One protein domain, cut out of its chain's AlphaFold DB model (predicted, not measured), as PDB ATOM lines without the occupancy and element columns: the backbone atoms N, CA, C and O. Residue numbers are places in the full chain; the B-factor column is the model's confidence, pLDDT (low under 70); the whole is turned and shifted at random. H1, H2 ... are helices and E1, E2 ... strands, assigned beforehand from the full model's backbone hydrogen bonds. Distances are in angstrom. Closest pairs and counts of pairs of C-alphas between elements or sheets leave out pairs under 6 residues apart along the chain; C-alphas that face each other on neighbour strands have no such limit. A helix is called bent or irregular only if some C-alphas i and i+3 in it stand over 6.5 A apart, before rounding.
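This is residues 566 to 651 and 959 to 994 of the 1223 residues of the protein "Kinesin motor domain-containing protein" of archaeon (UniProt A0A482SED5). A long helix, H3, packs lengthwise on one face of a curled four-stranded sheet, over its E6 and E1 side, and also on a small two-stranded sheet of E2 and E3. H2 packs on the small sheet on the side away from H3, and the little helix H1 sits out beyond one end of the large sheet. The 122 printed residues hold three named helices and six named strands, in the order E1 H1 E2 H2 E3 E4 E5 E6 H3; the large sheet runs E5 E4 E1 E6, mixed, and the small one is antiparallel. The class is mixed, helices and strands; the whole is compact, with a radius of gyration of the C-alphas of 14.8 A and spans of 48 by 34 by 26 A.

Start at the inner strand E1, residues 570 to 575, and the edge strand E6, residues 959 to 964: they are parallel at 20 degrees, with N 962 and O 572 2.8 A apart. On E1's other side is E4, residues 635 to 641, parallel at 31 degrees, with N 637 and O 573 2.8 A apart. E4 and the edge strand E5, residues 646 to 649, form an antiparallel hairpin, with N 648 and O 639 2.8 A apart. The pairing is staggered: E4 pairs with E1 over residues 635 to 637 and with E5 over 638 to 641. H3, residues 968 to 991, is on this sheet in two layers, helix on one face, at a height over the sheet of 9.2 A. It lies over E6 and, only just, over E1, with 3 C-alphas falling on E1, and runs along the strands, at 10 degrees to E6 on the local plane. Its closest C-alphas to E6 are those of Thr 974 and Ile 964, 5.3 A. Next find E2, residues 599 to 603, and E3, residues 628 to 632, antiparallel at 160 degrees, with N 600 and O 631 2.8 A apart. The closest C-alphas of E3 and H3 are those of Phe 631 and Leu 978, 7.1 A. H2, residues 612 to 621, comes closest to E3 at the C-alphas of Ala 616 and Ala 628, 5.5 A; H2 and H3 are apart. H1, residues 580 to 584, is close to H3 but not clearly touching, the C-alphas of Glu 582 and Leu 969 being 7.9 A apart. In H1 and H2 every O i to N i+4 pair is within hydrogen-bond range; in H3, 16 of 20 are.

Find C-alpha 570 at (178.150, 236.062, 247.274), where E1 begins its 16.9 A; E4 measures 17.7 A and E6 16.1 A. H3 runs 35.5 A from C-alpha 968 at (199.998, 228.732, 232.823) to C-alpha 991 at (173.686, 227.769, 256.657). It has a kink of 28 degrees near residue 975 and is irregular, C-alphas 969 and 972 being 8.4 A apart.

The two C-alphas farthest apart, those of Ala 584 and Asn 994, are 51.0 A apart. Residues 652 to 958 are not printed, and C-alphas 651 and 959 are 18.1 A apart across this cut. The link from H1 to E2 is long, at 14 residues. The pLDDT is under 70 at residues 566 to 567, 609, 642 to 645 and 987 to 994.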
ATOM      1  N   ALA A 566     169.663 233.631 257.344       50.78
ATOM      2  CA  ALA A 566     171.124 233.704 257.276       50.78
ATOM      3  C   ALA A 566     171.615 234.040 255.851       50.78
ATOM      4  O   ALA A 566     171.419 233.273 254.900       50.78
ATOM      5  N   ARG A 567     172.265 235.201 255.685       64.44
ATOM      6  CA  ARG A 567     172.586 235.750 254.363       64.44
ATOM      7  C   ARG A 567     173.716 234.954 253.696       64.44
ATOM      8  O   ARG A 567     174.794 234.798 254.276       64.44
ATOM      9  N   PRO A 568     173.509 234.444 252.469       73.25
ATOM     10  CA  PRO A 568     174.516 233.658 251.774       73.25
ATOM     11  C   PRO A 568     175.674 234.536 251.291       73.25
ATOM     12  O   PRO A 568     175.456 235.589 250.697       73.25
ATOM     13  N   ILE A 569     176.910 234.059 251.465       85.88
ATOM     14  CA  ILE A 569     178.094 234.715 250.897       85.88
ATOM     15  C   ILE A 569     178.000 234.680 249.359       85.88
ATOM     16  O   ILE A 569     177.806 233.610 248.766       85.88
ATOM     17  N   LYS A 570     178.138 235.854 248.731       90.25
ATOM     18  CA  LYS A 570     178.150 236.062 247.274       90.25
ATOM     19  C   LYS A 570     179.573 235.892 246.742       90.25
ATOM     20  O   LYS A 570     180.518 236.455 247.294       90.25
ATOM     21  N   LEU A 571     179.743 235.108 245.680       93.06
ATOM     22  CA  LEU A 571     181.057 234.712 245.168       93.06
ATOM     23  C   LEU A 571     181.240 235.128 243.712       93.06
ATOM     24  O   LEU A 571     180.559 234.622 242.817       93.06
ATOM     25  N   ALA A 572     182.206 236.014 243.479       95.44
ATOM     26  CA  ALA A 572     182.583 236.477 242.154       95.44
ATOM     27  C   ALA A 572     184.032 236.100 241.827       95.44
ATOM     28  O   ALA A 572     184.930 236.308 242.643       95.44
ATOM     29  N   VAL A 573     184.275 235.595 240.616       96.25
ATOM     30  CA  VAL A 573     185.631 235.413 240.072       96.25
ATOM     31  C   VAL A 573     185.915 236.505 239.049       96.25
ATOM     32  O   VAL A 573     185.088 236.747 238.174       96.25
ATOM     33  N   ARG A 574     187.100 237.121 239.105       95.88
ATOM     34  CA  ARG A 574     187.617 238.011 238.056       95.88
ATOM     35  C   ARG A 574     188.928 237.459 237.507       95.88
ATOM     36  O   ARG A 574     189.904 237.314 238.243       95.88
ATOM     37  N   VAL A 575     188.953 237.193 236.205       94.56
ATOM     38  CA  VAL A 575     190.192 236.903 235.471       94.56
ATOM     39  C   VAL A 575     190.741 238.233 234.971       94.56
ATOM     40  O   VAL A 575     190.006 239.000 234.346       94.56
ATOM     41  N   ARG A 576     192.011 238.538 235.249       92.56
ATOM     42  CA  ARG A 576     192.661 239.744 234.704       92.56
ATOM     43  C   ARG A 576     193.261 239.494 233.307       92.56
ATOM     44  O   ARG A 576     193.507 238.336 232.974       92.56
ATOM     45  N   PRO A 577     193.561 240.539 232.511       90.94
ATOM     46  CA  PRO A 577     194.426 240.414 231.334       90.94
ATOM     47  C   PRO A 577     195.802 239.823 231.675       90.94
ATOM     48  O   PRO A 577     196.211 239.838 232.842       90.94
ATOM     49  N   PHE A 578     196.539 239.347 230.666       90.19
ATOM     50  CA  PHE A 578     197.954 239.004 230.841       90.19
ATOM     51  C   PHE A 578     198.764 240.242 231.245       90.19
ATOM     52  O   PHE A 578     198.608 241.306 230.644       90.19
ATOM     53  N   SER A 579     199.649 240.105 232.231       87.88
ATOM     54  CA  SER A 579     200.595 241.168 232.591       87.88
ATOM     55  C   SER A 579     201.694 241.315 231.536       87.88
ATOM     56  O   SER A 579     201.971 240.376 230.792       87.88
ATOM     57  N   ASP A 580     202.371 242.462 231.501       86.56
ATOM     58  CA  ASP A 580     203.476 242.709 230.559       86.56
ATOM     59  C   ASP A 580     204.592 241.653 230.689       86.56
ATOM     60  O   ASP A 580     205.173 241.220 229.697       86.56
ATOM     61  N   PHE A 581     204.833 241.164 231.913       85.88
ATOM     62  CA  PHE A 581     205.744 240.049 232.188       85.88
ATOM     63  C   PHE A 581     205.255 238.726 231.582       85.88
ATOM     64  O   PHE A 581     206.027 238.026 230.934       85.88
ATOM     65  N   GLU A 582     203.976 238.378 231.751       89.31
ATOM     66  CA  GLU A 582     203.397 237.171 231.146       89.31
ATOM     67  C   GLU A 582     203.415 237.252 229.610       89.31
ATOM     68  O   GLU A 582     203.705 236.258 228.950       89.31
ATOM     69  N   GLN A 583     203.175 238.434 229.033       90.00
ATOM     70  CA  GLN A 583     203.270 238.666 227.588       90.00
ATOM     71  C   GLN A 583     204.716 238.515 227.079       90.00
ATOM     72  O   GLN A 583     204.941 237.828 226.082       90.00
ATOM     73  N   ALA A 584     205.698 239.086 227.789       90.81
ATOM     74  CA  ALA A 584     207.123 238.965 227.468       90.81
ATOM     75  C   ALA A 584     207.661 237.526 227.610       90.81
ATOM     76  O   ALA A 584     208.552 237.131 226.866       90.81
ATOM     77  N   GLN A 585     207.090 236.728 228.518       90.12
ATOM     78  CA  GLN A 585     207.367 235.290 228.662       90.12
ATOM     79  C   GLN A 585     206.500 234.409 227.734       90.12
ATOM     80  O   GLN A 585     206.438 233.194 227.919       90.12
ATOM     81  N   HIS A 586     205.795 235.005 226.761       89.19
ATOM     82  CA  HIS A 586     204.887 234.329 225.821       89.19
ATOM     83  C   HIS A 586     203.901 233.357 226.503       89.19
ATOM     84  O   HIS A 586     203.665 232.234 226.048       89.19
ATOM     85  N   ALA A 587     203.332 233.776 227.636       90.75
ATOM     86  CA  ALA A 587     202.590 232.889 228.514       90.75
ATOM     87  C   ALA A 587     201.292 232.362 227.882       90.75
ATOM     88  O   ALA A 587     200.365 233.102 227.560       90.75
ATOM     89  N   ARG A 588     201.194 231.034 227.793       89.88
ATOM     90  CA  ARG A 588     199.987 230.320 227.360       89.88
ATOM     91  C   ARG A 588     198.825 230.516 228.343       89.88
ATOM     92  O   ARG A 588     199.039 230.543 229.561       89.88
ATOM     93  N   ARG A 589     197.601 230.584 227.802       91.50
ATOM     94  CA  ARG A 589     196.329 230.648 228.545       91.50
ATOM     95  C   ARG A 589     195.963 229.272 229.117       91.50
ATOM     96  O   ARG A 589     196.042 228.281 228.399       91.50
ATOM     97  N   THR A 590     195.512 229.214 230.370       92.62
ATOM     98  CA  THR A 590     194.944 227.999 230.999       92.62
ATOM     99  C   THR A 590     193.448 228.086 231.277       92.62
ATOM    100  O   THR A 590     192.824 227.056 231.507       92.62
ATOM    101  N   ILE A 591     192.839 229.272 231.236       91.94
ATOM    102  CA  ILE A 591     191.378 229.398 231.349       91.94
ATOM    103  C   ILE A 591     190.733 229.092 229.993       91.94
ATOM    104  O   ILE A 591     191.169 229.606 228.961       91.94
ATOM    105  N   ALA A 592     189.694 228.264 230.003       88.31
ATOM    106  CA  ALA A 592     188.873 227.934 228.844       88.31
ATOM    107  C   ALA A 592     187.474 228.559 228.952       88.31
ATOM    108  O   ALA A 592     186.972 228.811 230.053       88.31
ATOM    109  N   LYS A 593     186.831 228.776 227.800       79.38
ATOM    110  CA  LYS A 593     185.438 229.229 227.690       79.38
ATOM    111  C   LYS A 593     184.504 228.277 228.456       79.38
ATOM    112  O   LYS A 593     184.471 227.076 228.185       79.38
ATOM    113  N   GLY A 594     183.739 228.816 229.406       75.50
ATOM    114  CA  GLY A 594     182.700 228.068 230.116       75.50
ATOM    115  C   GLY A 594     181.627 227.553 229.151       75.50
ATOM    116  O   GLY A 594     181.222 228.252 228.223       75.50
ATOM    117  N   GLY A 595     181.156 226.324 229.367       71.25
ATOM    118  CA  GLY A 595     180.021 225.747 228.642       71.25
ATOM    119  C   GLY A 595     178.667 226.053 229.292       71.25
ATOM    120  O   GLY A 595     177.637 225.650 228.759       71.25
ATOM    121  N   MET A 596     178.670 226.721 230.447       77.19
ATOM    122  CA  MET A 596     177.511 227.214 231.187       77.19
ATOM    123  C   MET A 596     177.776 228.630 231.716       77.19
ATOM    124  O   MET A 596     178.919 229.054 231.878       77.19
ATOM    125  N   GLU A 597     176.706 229.360 232.027       81.06
ATOM    126  CA  GLU A 597     176.803 230.684 232.643       81.06
ATOM    127  C   GLU A 597     177.412 230.610 234.056       81.06
ATOM    128  O   GLU A 597     177.034 229.764 234.884       81.06
ATOM    129  N   ASN A 598     178.357 231.522 234.311       88.38
ATOM    130  CA  ASN A 598     179.189 231.607 235.514       88.38
ATOM    131  C   ASN A 598     180.012 230.337 235.825       88.38
ATOM    132  O   ASN A 598     180.277 230.023 236.986       88.38
ATOM    133  N   GLU A 599     180.433 229.626 234.770       90.31
ATOM    134  CA  GLU A 599     181.410 228.530 234.801       90.31
ATOM    135  C   GLU A 599     182.822 229.033 234.431       90.31
ATOM    136  O   GLU A 599     183.022 229.610 233.362       90.31
ATOM    137  N   VAL A 600     183.816 228.764 235.285       91.50
ATOM    138  CA  VAL A 600     185.250 228.940 234.995       91.50
ATOM    139  C   VAL A 600     185.874 227.563 234.824       91.50
ATOM    140  O   VAL A 600     185.860 226.759 235.756       91.50
ATOM    141  N   VAL A 601     186.456 227.295 233.658       92.75
ATOM    142  CA  VAL A 601     187.169 226.039 233.396       92.75
ATOM    143  C   VAL A 601     188.669 226.308 233.366       92.75
ATOM    144  O   VAL A 601     189.135 227.120 232.571       92.75
ATOM    145  N   VAL A 602     189.431 225.626 234.224       93.62
ATOM    146  CA  VAL A 602     190.899 225.701 234.253       93.62
ATOM    147  C   VAL A 602     191.485 224.419 233.679       93.62
ATOM    148  O   VAL A 602     191.214 223.323 234.169       93.62
ATOM    149  N   VAL A 603     192.306 224.570 232.648       93.31
ATOM    150  CA  VAL A 603     193.006 223.501 231.941       93.31
ATOM    151  C   VAL A 603     194.404 223.317 232.519       93.31
ATOM    152  O   VAL A 603     195.130 224.282 232.754       93.31
ATOM    153  N   ASN A 604     194.780 222.060 232.724       91.81
ATOM    154  CA  ASN A 604     196.117 221.658 233.128       91.81
ATOM    155  C   ASN A 604     197.100 221.882 231.963       91.81
ATOM    156  O   ASN A 604     196.929 221.249 230.917       91.81
ATOM    157  N   PRO A 605     198.140 222.726 232.112       88.50
ATOM    158  CA  PRO A 605     199.077 223.013 231.026       88.50
ATOM    159  C   PRO A 605     199.896 221.792 230.585       88.50
ATOM    160  O   PRO A 605     200.407 221.782 229.472       88.50
ATOM    161  N   ASN A 606     199.972 220.746 231.416       87.00
ATOM    162  CA  ASN A 606     200.663 219.496 231.100       87.00
ATOM    163  C   ASN A 606     199.773 218.475 230.362       87.00
ATOM    164  O   ASN A 606     200.198 217.339 230.163       87.00
ATOM    165  N   ALA A 607     198.529 218.824 230.003       80.25
ATOM    166  CA  ALA A 607     197.625 217.912 229.301       80.25
ATOM    167  C   ALA A 607     197.988 217.766 227.811       80.25
ATOM    168  O   ALA A 607     198.259 216.655 227.364       80.25
ATOM    169  N   PHE A 608     198.001 218.875 227.058       73.06
ATOM    170  CA  PHE A 608     198.331 218.916 225.627       73.06
ATOM    171  C   PHE A 608     198.819 220.304 225.193       73.06
ATOM    172  O   PHE A 608     198.314 221.317 225.675       73.06
ATOM    173  N   ASP A 609     199.687 220.343 224.179       69.81
ATOM    174  CA  ASP A 609     200.036 221.548 223.411       69.81
ATOM    175  C   ASP A 609     198.892 221.932 222.445       69.81
ATOM    176  O   ASP A 609     198.996 221.828 221.224       69.81
ATOM    177  N   ALA A 610     197.751 222.336 223.007       72.50
ATOM    178  CA  ALA A 610     196.545 222.728 222.279       72.50
ATOM    179  C   ALA A 610     195.844 223.921 222.952       72.50
ATOM    180  O   ALA A 610     196.105 224.234 224.114       72.50
ATOM    181  N   ASN A 611     194.924 224.582 222.236       85.06
ATOM    182  CA  ASN A 611     194.082 225.635 222.814       85.06
ATOM    183  C   ASN A 611     193.308 225.066 224.032       85.06
ATOM    184  O   ASN A 611     192.680 224.006 223.892       85.06
ATOM    185  N   PRO A 612     193.314 225.733 225.207       87.75
ATOM    186  CA  PRO A 612     192.582 225.270 226.385       87.75
ATOM    187  C   PRO A 612     191.089 225.019 226.117       87.75
ATOM    188  O   PRO A 612     190.535 224.088 226.691       87.75
ATOM    189  N   ASP A 613     190.431 225.737 225.202       88.62
ATOM    190  CA  ASP A 613     189.030 225.469 224.843       88.62
ATOM    191  C   ASP A 613     188.857 224.076 224.216       88.62
ATOM    192  O   ASP A 613     187.899 223.357 224.514       88.62
ATOM    193  N   SER A 614     189.805 223.644 223.381       87.81
ATOM    194  CA  SER A 614     189.815 222.300 222.794       87.81
ATOM    195  C   SER A 614     190.080 221.227 223.853       87.81
ATOM    196  O   SER A 614     189.407 220.195 223.861       87.81
ATOM    197  N   VAL A 615     191.010 221.482 224.784       87.12
ATOM    198  CA  VAL A 615     191.331 220.549 225.880       87.12
ATOM    199  C   VAL A 615     190.176 220.439 226.877       87.12
ATOM    200  O   VAL A 615     189.841 219.334 227.294       87.12
ATOM    201  N   ALA A 616     189.513 221.549 227.212       88.75
ATOM    202  CA  ALA A 616     188.327 221.573 228.065       88.75
ATOM    203  C   ALA A 616     187.165 220.786 227.446       88.75
ATOM    204  O   ALA A 616     186.546 219.968 228.128       88.75
ATOM    205  N   ASN A 617     186.904 220.968 226.146       87.62
ATOM    206  CA  ASN A 617     185.896 220.188 225.429       87.62
ATOM    207  C   ASN A 617     186.245 218.689 225.402       87.62
ATOM    208  O   ASN A 617     185.391 217.865 225.726       87.62
ATOM    209  N   ALA A 618     187.496 218.324 225.101       87.00
ATOM    210  CA  ALA A 618     187.940 216.928 225.132       87.00
ATOM    211  C   ALA A 618     187.799 216.308 226.535       87.00
ATOM    212  O   ALA A 618     187.200 215.245 226.684       87.00
ATOM    213  N   ALA A 619     188.276 216.999 227.576       88.69
ATOM    214  CA  ALA A 619     188.174 216.570 228.969       88.69
ATOM    215  C   ALA A 619     186.714 216.391 229.422       88.69
ATOM    216  O   ALA A 619     186.414 215.424 230.117       88.69
ATOM    217  N   LYS A 620     185.803 217.271 228.981       87.25
ATOM    218  CA  LYS A 620     184.357 217.197 229.254       87.25
ATOM    219  C   LYS A 620     183.681 216.001 228.575       87.25
ATOM    220  O   LYS A 620     182.759 215.436 229.154       87.25
ATOM    221  N   VAL A 621     184.147 215.583 227.394       86.94
ATOM    222  CA  VAL A 621     183.643 214.381 226.697       86.94
ATOM    223  C   VAL A 621     184.048 213.080 227.407       86.94
ATOM    224  O   VAL A 621     183.305 212.105 227.331       86.94
ATOM    225  N   ILE A 622     185.182 213.057 228.120       88.25
ATOM    226  CA  ILE A 622     185.710 211.848 228.790       88.25
ATOM    227  C   ILE A 622     185.720 211.913 230.337       88.25
ATOM    228  O   ILE A 622     186.343 211.067 230.973       88.25
ATOM    229  N   ASP A 623     185.083 212.926 230.936       86.12
ATOM    230  CA  ASP A 623     185.112 213.273 232.378       86.12
ATOM    231  C   ASP A 623     186.523 213.298 233.021       86.12
ATOM    232  O   ASP A 623     186.723 212.939 234.187       86.12
ATOM    233  N   ASN A 624     187.544 213.735 232.272       86.81
ATOM    234  CA  ASN A 624     188.924 213.743 232.764       86.81
ATOM    235  C   ASN A 624     189.268 215.022 233.544       86.81
ATOM    236  O   ASN A 624     189.859 215.977 233.029       86.81
ATOM    237  N   LYS A 625     188.976 214.970 234.845       85.19
ATOM    238  CA  LYS A 625     189.265 216.019 235.834       85.19
ATOM    239  C   LYS A 625     190.762 216.289 236.085       85.19
ATOM    240  O   LYS A 625     191.085 217.233 236.800       85.19
ATOM    241  N   GLN A 626     191.684 215.500 235.516       86.81
ATOM    242  CA  GLN A 626     193.125 215.810 235.526       86.81
ATOM    243  C   GLN A 626     193.538 216.740 234.375       86.81
ATOM    244  O   GLN A 626     194.570 217.403 234.478       86.81
ATOM    245  N   TRP A 627     192.759 216.794 233.289       89.31
ATOM    246  CA  TRP A 627     193.023 217.658 232.131       89.31
ATOM    247  C   TRP A 627     192.333 219.016 232.246       89.31
ATOM    248  O   TRP A 627     192.941 220.030 231.913       89.31
ATOM    249  N   ALA A 628     191.094 219.057 232.742       91.81
ATOM    250  CA  ALA A 628     190.384 220.303 233.010       91.81
ATOM    251  C   ALA A 628     189.502 220.191 234.260       91.81
ATOM    252  O   ALA A 628     188.880 219.158 234.504       91.81
ATOM    253  N   GLN A 629     189.424 221.268 235.040       92.88
ATOM    254  CA  GLN A 629     188.565 221.386 236.218       92.88
ATOM    255  C   GLN A 629     187.597 222.553 236.025       92.88
ATOM    256  O   GLN A 629     188.021 223.684 235.793       92.88
ATOM    257  N   SER A 630     186.298 222.260 236.100       92.00
ATOM    258  CA  SER A 630     185.219 223.247 236.052       92.00
ATOM    259  C   SER A 630     184.828 223.673 237.468       92.00
ATOM    260  O   SER A 630     184.685 222.830 238.354       92.00
ATOM    261  N   PHE A 631     184.638 224.977 237.656       92.56
ATOM    262  CA  PHE A 631     184.153 225.602 238.881       92.56
ATOM    263  C   PHE A 631     182.992 226.541 238.539       92.56
ATOM    264  O   PHE A 631     183.035 227.224 237.516       92.56
ATOM    265  N   ARG A 632     181.964 226.621 239.394       91.06
ATOM    266  CA  ARG A 632     180.799 227.496 239.177       91.06
ATOM    267  C   ARG A 632     180.549 228.406 240.377       91.06
ATOM    268  O   ARG A 632     180.535 227.936 241.515       91.06
ATOM    269  N   PHE A 633     180.318 229.688 240.105       92.12
ATOM    270  CA  PHE A 633     180.165 230.753 241.105       92.12
ATOM    271  C   PHE A 633     178.892 231.575 240.849       92.12
ATOM    272  O   PHE A 633     178.158 231.287 239.903       92.12
ATOM    273  N   ASP A 634     178.606 232.586 241.678       92.12
ATOM    274  CA  ASP A 634     177.463 233.475 241.425       92.12
ATOM    275  C   ASP A 634     177.718 234.390 240.224       92.12
ATOM    276  O   ASP A 634     176.776 234.701 239.503       92.12
ATOM    277  N   GLN A 635     178.970 234.824 240.019       92.31
ATOM    278  CA  GLN A 635     179.380 235.743 238.950       92.31
ATOM    279  C   GLN A 635     180.790 235.430 238.431       92.31
ATOM    280  O   GLN A 635     181.706 235.171 239.214       92.31
ATOM    281  N   CYS A 636     180.986 235.482 237.111       92.25
ATOM    282  CA  CYS A 636     182.287 235.308 236.457       92.25
ATOM    283  C   CYS A 636     182.589 236.497 235.537       92.25
ATOM    284  O   CYS A 636     182.073 236.615 234.430       92.25
ATOM    285  N   LEU A 637     183.457 237.383 236.017       91.69
ATOM    286  CA  LEU A 637     183.810 238.672 235.428       91.69
ATOM    287  C   LEU A 637     184.927 238.514 234.378       91.69
ATOM    288  O   LEU A 637     186.003 239.110 234.479       91.69
ATOM    289  N   TRP A 638     184.679 237.634 233.404       87.38
ATOM    290  CA  TRP A 638     185.524 237.343 232.243       87.38
ATOM    291  C   TRP A 638     184.728 236.574 231.188       87.38
ATOM    292  O   TRP A 638     183.915 235.713 231.527       87.38
ATOM    293  N   ARG A 639     184.992 236.843 229.907       76.94
ATOM    294  CA  ARG A 639     184.406 236.113 228.776       76.94
ATOM    295  C   ARG A 639     185.490 235.869 227.726       76.94
ATOM    296  O   ARG A 639     186.367 236.707 227.532       76.94
ATOM    297  N   HIS A 640     185.414 234.754 227.012       78.69
ATOM    298  CA  HIS A 640     186.235 234.511 225.824       78.69
ATOM    299  C   HIS A 640     185.351 234.144 224.645       78.69
ATOM    300  O   HIS A 640     184.430 233.327 224.765       78.69
ATOM    301  N   ASP A 641     185.634 234.769 223.509       72.75
ATOM    302  CA  ASP A 641     184.995 234.455 222.251       72.75
ATOM    303  C   ASP A 641     185.912 233.614 221.361       72.75
ATOM    304  O   ASP A 641     186.726 234.132 220.599       72.75
ATOM    305  N   ALA A 642     185.744 232.296 221.457       67.19
ATOM    306  CA  ALA A 642     186.445 231.311 220.641       67.19
ATOM    307  C   ALA A 642     186.246 231.459 219.119       67.19
ATOM    308  O   ALA A 642     187.083 230.952 218.377       67.19
ATOM    309  N   ASP A 643     185.210 232.164 218.647       69.00
ATOM    310  CA  ASP A 643     184.985 232.363 217.206       69.00
ATOM    311  C   ASP A 643     185.889 233.474 216.622       69.00
ATOM    312  O   ASP A 643     186.142 233.504 215.419       69.00
ATOM    313  N   HIS A 644     186.432 234.348 217.482       64.56
ATOM    314  CA  HIS A 644     187.340 235.452 217.125       64.56
ATOM    315  C   HIS A 644     188.692 235.415 217.882       64.56
ATOM    316  O   HIS A 644     189.528 236.295 217.694       64.56
ATOM    317  N   ASP A 645     188.883 234.433 218.773       68.44
ATOM    318  CA  ASP A 645     189.920 234.326 219.822       68.44
ATOM    319  C   ASP A 645     190.111 235.583 220.710       68.44
ATOM    320  O   ASP A 645     191.168 235.822 221.302       68.44
ATOM    321  N   VAL A 646     189.060 236.396 220.857       73.44
ATOM    322  CA  VAL A 646     189.100 237.623 221.666       73.44
ATOM    323  C   VAL A 646     188.765 237.314 223.125       73.44
ATOM    324  O   VAL A 646     187.744 236.711 223.446       73.44
ATOM    325  N   ASN A 647     189.617 237.780 224.039       76.19
ATOM    326  CA  ASN A 647     189.377 237.706 225.479       76.19
ATOM    327  C   ASN A 647     188.761 239.034 225.950       76.19
ATOM    328  O   ASN A 647     189.403 240.080 225.867       76.19
ATOM    329  N   THR A 648     187.527 239.001 226.452       83.88
ATOM    330  CA  THR A 648     186.825 240.161 227.018       83.88
ATOM    331  C   THR A 648     186.967 240.141 228.539       83.88
ATOM    332  O   THR A 648     186.326 239.355 229.241       83.88
ATOM    333  N   PHE A 649     187.832 241.007 229.059       87.50
ATOM    334  CA  PHE A 649     188.059 241.167 230.495       87.50
ATOM    335  C   PHE A 649     187.110 242.225 231.066       87.50
ATOM    336  O   PHE A 649     186.940 243.282 230.460       87.50
ATOM    337  N   ALA A 650     186.513 241.957 232.230       89.75
ATOM    338  CA  ALA A 650     185.525 242.863 232.806       89.75
ATOM    339  C   ALA A 650     186.142 244.198 233.240       89.75
ATOM    340  O   ALA A 650     187.145 244.228 233.970       89.75
ATOM    341  N   SER A 651     185.515 245.300 232.828       92.06
ATOM    342  CA  SER A 651     185.929 246.658 233.197       92.06
ATOM    343  C   SER A 651     185.665 246.941 234.682       92.06
ATOM    344  O   SER A 651     184.905 246.236 235.346       92.06
ATOM    345  N   THR A 959     180.526 239.627 250.318       93.56
ATOM    346  CA  THR A 959     181.008 239.304 248.969       93.56
ATOM    347  C   THR A 959     182.495 238.927 248.997       93.56
ATOM    348  O   THR A 959     183.321 239.649 249.555       93.56
ATOM    349  N   MET A 960     182.857 237.821 248.343       94.69
ATOM    350  CA  MET A 960     184.247 237.504 247.990       94.69
ATOM    351  C   MET A 960     184.491 237.835 246.516       94.69
ATOM    352  O   MET A 960     183.749 237.374 245.646       94.69
ATOM    353  N   LEU A 961     185.587 238.542 246.237       96.56
ATOM    354  CA  LEU A 961     186.126 238.720 244.892       96.56
ATOM    355  C   LEU A 961     187.416 237.901 244.722       96.56
ATOM    356  O   LEU A 961     188.497 238.309 245.145       96.56
ATOM    357  N   ALA A 962     187.304 236.731 244.101       96.81
ATOM    358  CA  ALA A 962     188.432 235.873 243.761       96.81
ATOM    359  C   ALA A 962     189.116 236.378 242.476       96.81
ATOM    360  O   ALA A 962     188.581 236.227 241.377       96.81
ATOM    361  N   THR A 963     190.299 236.980 242.592       95.94
ATOM    362  CA  THR A 963     191.075 237.476 241.442       95.94
ATOM    363  C   THR A 963     192.126 236.451 241.022       95.94
ATOM    364  O   THR A 963     192.914 236.016 241.864       95.94
ATOM    365  N   ILE A 964     192.178 236.089 239.736       95.75
ATOM    366  CA  ILE A 964     193.086 235.055 239.200       95.75
ATOM    367  C   ILE A 964     193.820 235.497 237.923       95.75
ATOM    368  O   ILE A 964     193.311 236.312 237.147       95.75
ATOM    369  N   SER A 965     195.015 234.936 237.692       93.50
ATOM    370  CA  SER A 965     195.720 235.059 236.407       93.50
ATOM    371  C   SER A 965     195.247 233.986 235.414       93.50
ATOM    372  O   SER A 965     195.041 232.835 235.820       93.50
ATOM    373  N   PRO A 966     195.118 234.318 234.113       93.06
ATOM    374  CA  PRO A 966     194.865 233.349 233.053       93.06
ATOM    375  C   PRO A 966     196.105 232.559 232.599       93.06
ATOM    376  O   PRO A 966     195.978 231.717 231.709       93.06
ATOM    377  N   ALA A 967     197.298 232.843 233.136       92.19
ATOM    378  CA  ALA A 967     198.562 232.283 232.662       92.19
ATOM    379  C   ALA A 967     198.902 230.904 233.248       92.19
ATOM    380  O   ALA A 967     198.771 230.656 234.448       92.19
ATOM    381  N   HIS A 968     199.469 230.034 232.407       91.94
ATOM    382  CA  HIS A 968     199.998 228.732 232.823       91.94
ATOM    383  C   HIS A 968     201.075 228.821 233.918       91.94
ATOM    384  O   HIS A 968     201.093 227.974 234.811       91.94
ATOM    385  N   LEU A 969     201.882 229.892 233.918       89.94
ATOM    386  CA  LEU A 969     202.890 230.215 234.944       89.94
ATOM    387  C   LEU A 969     202.315 230.311 236.371       89.94
ATOM    388  O   LEU A 969     203.058 230.258 237.350       89.94
ATOM    389  N   HIS A 970     200.997 230.473 236.505       90.19
ATOM    390  CA  HIS A 970     200.299 230.618 237.782       90.19
ATOM    391  C   HIS A 970     199.179 229.579 237.970       90.19
ATOM    392  O   HIS A 970     198.342 229.731 238.861       90.19
ATOM    393  N   TYR A 971     199.166 228.501 237.171       92.06
ATOM    394  CA  TYR A 971     198.113 227.475 237.169       92.06
ATOM    395  C   TYR A 971     197.774 226.942 238.573       92.06
ATOM    396  O   TYR A 971     196.610 226.979 238.965       92.06
ATOM    397  N   GLU A 972     198.769 226.519 239.361       91.06
ATOM    398  CA  GLU A 972     198.544 225.964 240.708       91.06
ATOM    399  C   GLU A 972     198.000 226.991 241.715       91.06
ATOM    400  O   GLU A 972     197.249 226.633 242.627       91.06
ATOM    401  N   GLU A 973     198.333 228.273 241.561       90.94
ATOM    402  CA  GLU A 973     197.866 229.344 242.449       90.94
ATOM    403  C   GLU A 973     196.467 229.842 242.056       90.94
ATOM    404  O   GLU A 973     195.600 230.010 242.920       90.94
ATOM    405  N   THR A 974     196.178 229.957 240.756       94.06
ATOM    406  CA  THR A 974     194.814 230.141 240.232       94.06
ATOM    407  C   THR A 974     193.904 228.982 240.659       94.06
ATOM    408  O   THR A 974     192.819 229.210 241.199       94.06
ATOM    409  N   LEU A 975     194.363 227.733 240.530       93.38
ATOM    410  CA  LEU A 975     193.623 226.541 240.952       93.38
ATOM    411  C   LEU A 975     193.411 226.493 242.475       93.38
ATOM    412  O   LEU A 975     192.327 226.141 242.940       93.38
ATOM    413  N   SER A 976     194.418 226.890 243.260       92.12
ATOM    414  CA  SER A 976     194.295 227.023 244.720       92.12
ATOM    415  C   SER A 976     193.284 228.106 245.111       92.12
ATOM    416  O   SER A 976     192.511 227.902 246.047       92.12
ATOM    417  N   THR A 977     193.233 229.211 244.360       94.44
ATOM    418  CA  THR A 977     192.285 230.319 244.560       94.44
ATOM    419  C   THR A 977     190.841 229.888 244.282       94.44
ATOM    420  O   THR A 977     189.962 230.116 245.116       94.44
ATOM    421  N   LEU A 978     190.575 229.189 243.172       94.75
ATOM    422  CA  LEU A 978     189.221 228.706 242.851       94.75
ATOM    423  C   LEU A 978     188.732 227.625 243.828       94.75
ATOM    424  O   LEU A 978     187.604 227.704 244.315       94.75
ATOM    425  N   ARG A 979     189.605 226.683 244.219       92.25
ATOM    426  CA  ARG A 979     189.327 225.687 245.275       92.25
ATOM    427  C   ARG A 979     189.154 226.302 246.673       92.25
ATOM    428  O   ARG A 979     188.714 225.614 247.594       92.25
ATOM    429  N   TYR A 980     189.540 227.562 246.875       91.00
ATOM    430  CA  TYR A 980     189.249 228.315 248.097       91.00
ATOM    431  C   TYR A 980     187.846 228.923 248.029       91.00
ATOM    432  O   TYR A 980     187.047 228.710 248.940       91.00
ATOM    433  N   ALA A 981     187.519 229.596 246.921       92.19
ATOM    434  CA  ALA A 981     186.192 230.158 246.677       92.19
ATOM    435  C   ALA A 981     185.089 229.079 246.704       92.19
ATOM    436  O   ALA A 981     184.070 229.260 247.361       92.19
ATOM    437  N   GLU A 982     185.324 227.909 246.101       90.25
ATOM    438  CA  GLU A 982     184.375 226.783 246.103       90.25
ATOM    439  C   GLU A 982     183.983 226.322 247.523       90.25
ATOM    440  O   GLU A 982     182.835 225.944 247.767       90.25
ATOM    441  N   LYS A 983     184.899 226.404 248.501       87.19
ATOM    442  CA  LYS A 983     184.602 226.047 249.900       87.19
ATOM    443  C   LYS A 983     183.608 227.017 250.536       87.19
ATOM    444  O   LYS A 983     182.764 226.575 251.309       87.19
ATOM    445  N   LEU A 984     183.650 228.306 250.188       83.69
ATOM    446  CA  LEU A 984     182.648 229.279 250.640       83.69
ATOM    447  C   LEU A 984     181.262 228.972 250.047       83.69
ATOM    448  O   LEU A 984     180.260 229.103 250.750       83.69
ATOM    449  N   THR A 985     181.192 228.437 248.821       78.50
ATOM    450  CA  THR A 985     179.934 227.949 248.224       78.50
ATOM    451  C   THR A 985     179.315 226.808 249.043       78.50
ATOM    452  O   THR A 985     178.097 226.624 249.033       78.50
ATOM    453  N   LEU A 986     180.131 226.038 249.773       73.38
ATOM    454  CA  LEU A 986     179.672 224.965 250.663       73.38
ATOM    455  C   LEU A 986     179.232 225.474 252.045       73.38
ATOM    456  O   LEU A 986     178.289 224.908 252.593       73.38
ATOM    457  N   VAL A 987     179.841 226.547 252.573       69.75
ATOM    458  CA  VAL A 987     179.355 227.244 253.789       69.75
ATOM    459  C   VAL A 987     177.901 227.673 253.582       69.75
ATOM    460  O   VAL A 987     177.007 227.256 254.313       69.75
ATOM    461  N   ARG A 988     177.655 228.409 252.490       64.12
ATOM    462  CA  ARG A 988     176.324 228.860 252.057       64.12
ATOM    463  C   ARG A 988     175.279 227.743 252.049       64.12
ATOM    464  O   ARG A 988     174.184 227.936 252.557       64.12
ATOM    465  N   LYS A 989     175.615 226.572 251.493       55.50
ATOM    466  CA  LYS A 989     174.674 225.444 251.383       55.50
ATOM    467  C   LYS A 989     174.263 224.846 252.730       55.50
ATOM    468  O   LYS A 989     173.181 224.278 252.789       55.50
ATOM    469  N   LYS A 990     175.092 224.956 253.775       56.66
ATOM    470  CA  LYS A 990     174.774 224.440 255.118       56.66
ATOM    471  C   LYS A 990     174.029 225.448 255.979       56.66
ATOM    472  O   LYS A 990     173.060 225.067 256.622       56.66
ATOM    473  N   ASN A 991     174.408 226.725 255.926       51.94
ATOM    474  CA  ASN A 991     173.686 227.769 256.657       51.94
ATOM    475  C   ASN A 991     172.201 227.808 256.241       51.94
ATOM    476  O   ASN A 991     171.337 227.886 257.100       51.94
ATOM    477  N   SER A 992     171.890 227.620 254.951       49.22
ATOM    478  CA  SER A 992     170.504 227.508 254.452       49.22
ATOM    479  C   SER A 992     169.813 226.150 254.708       49.22
ATOM    480  O   SER A 992     168.772 225.883 254.110       49.22
ATOM    481  N   GLN A 993     170.389 225.264 255.531       47.94
ATOM    482  CA  GLN A 993     169.795 223.977 255.933       47.94
ATOM    483  C   GLN A 993     169.656 223.822 257.457       47.94
ATOM    484  O   GLN A 993     168.833 223.024 257.902       47.94
ATOM    485  N   ASN A 994     170.403 224.590 258.255       47.88
ATOM    486  CA  ASN A 994     170.327 224.569 259.715       47.88
ATOM    487  C   ASN A 994     169.234 225.524 260.239       47.88
ATOM    488  O   ASN A 994     169.532 226.568 260.814       47.88
TER     489      ASN A 994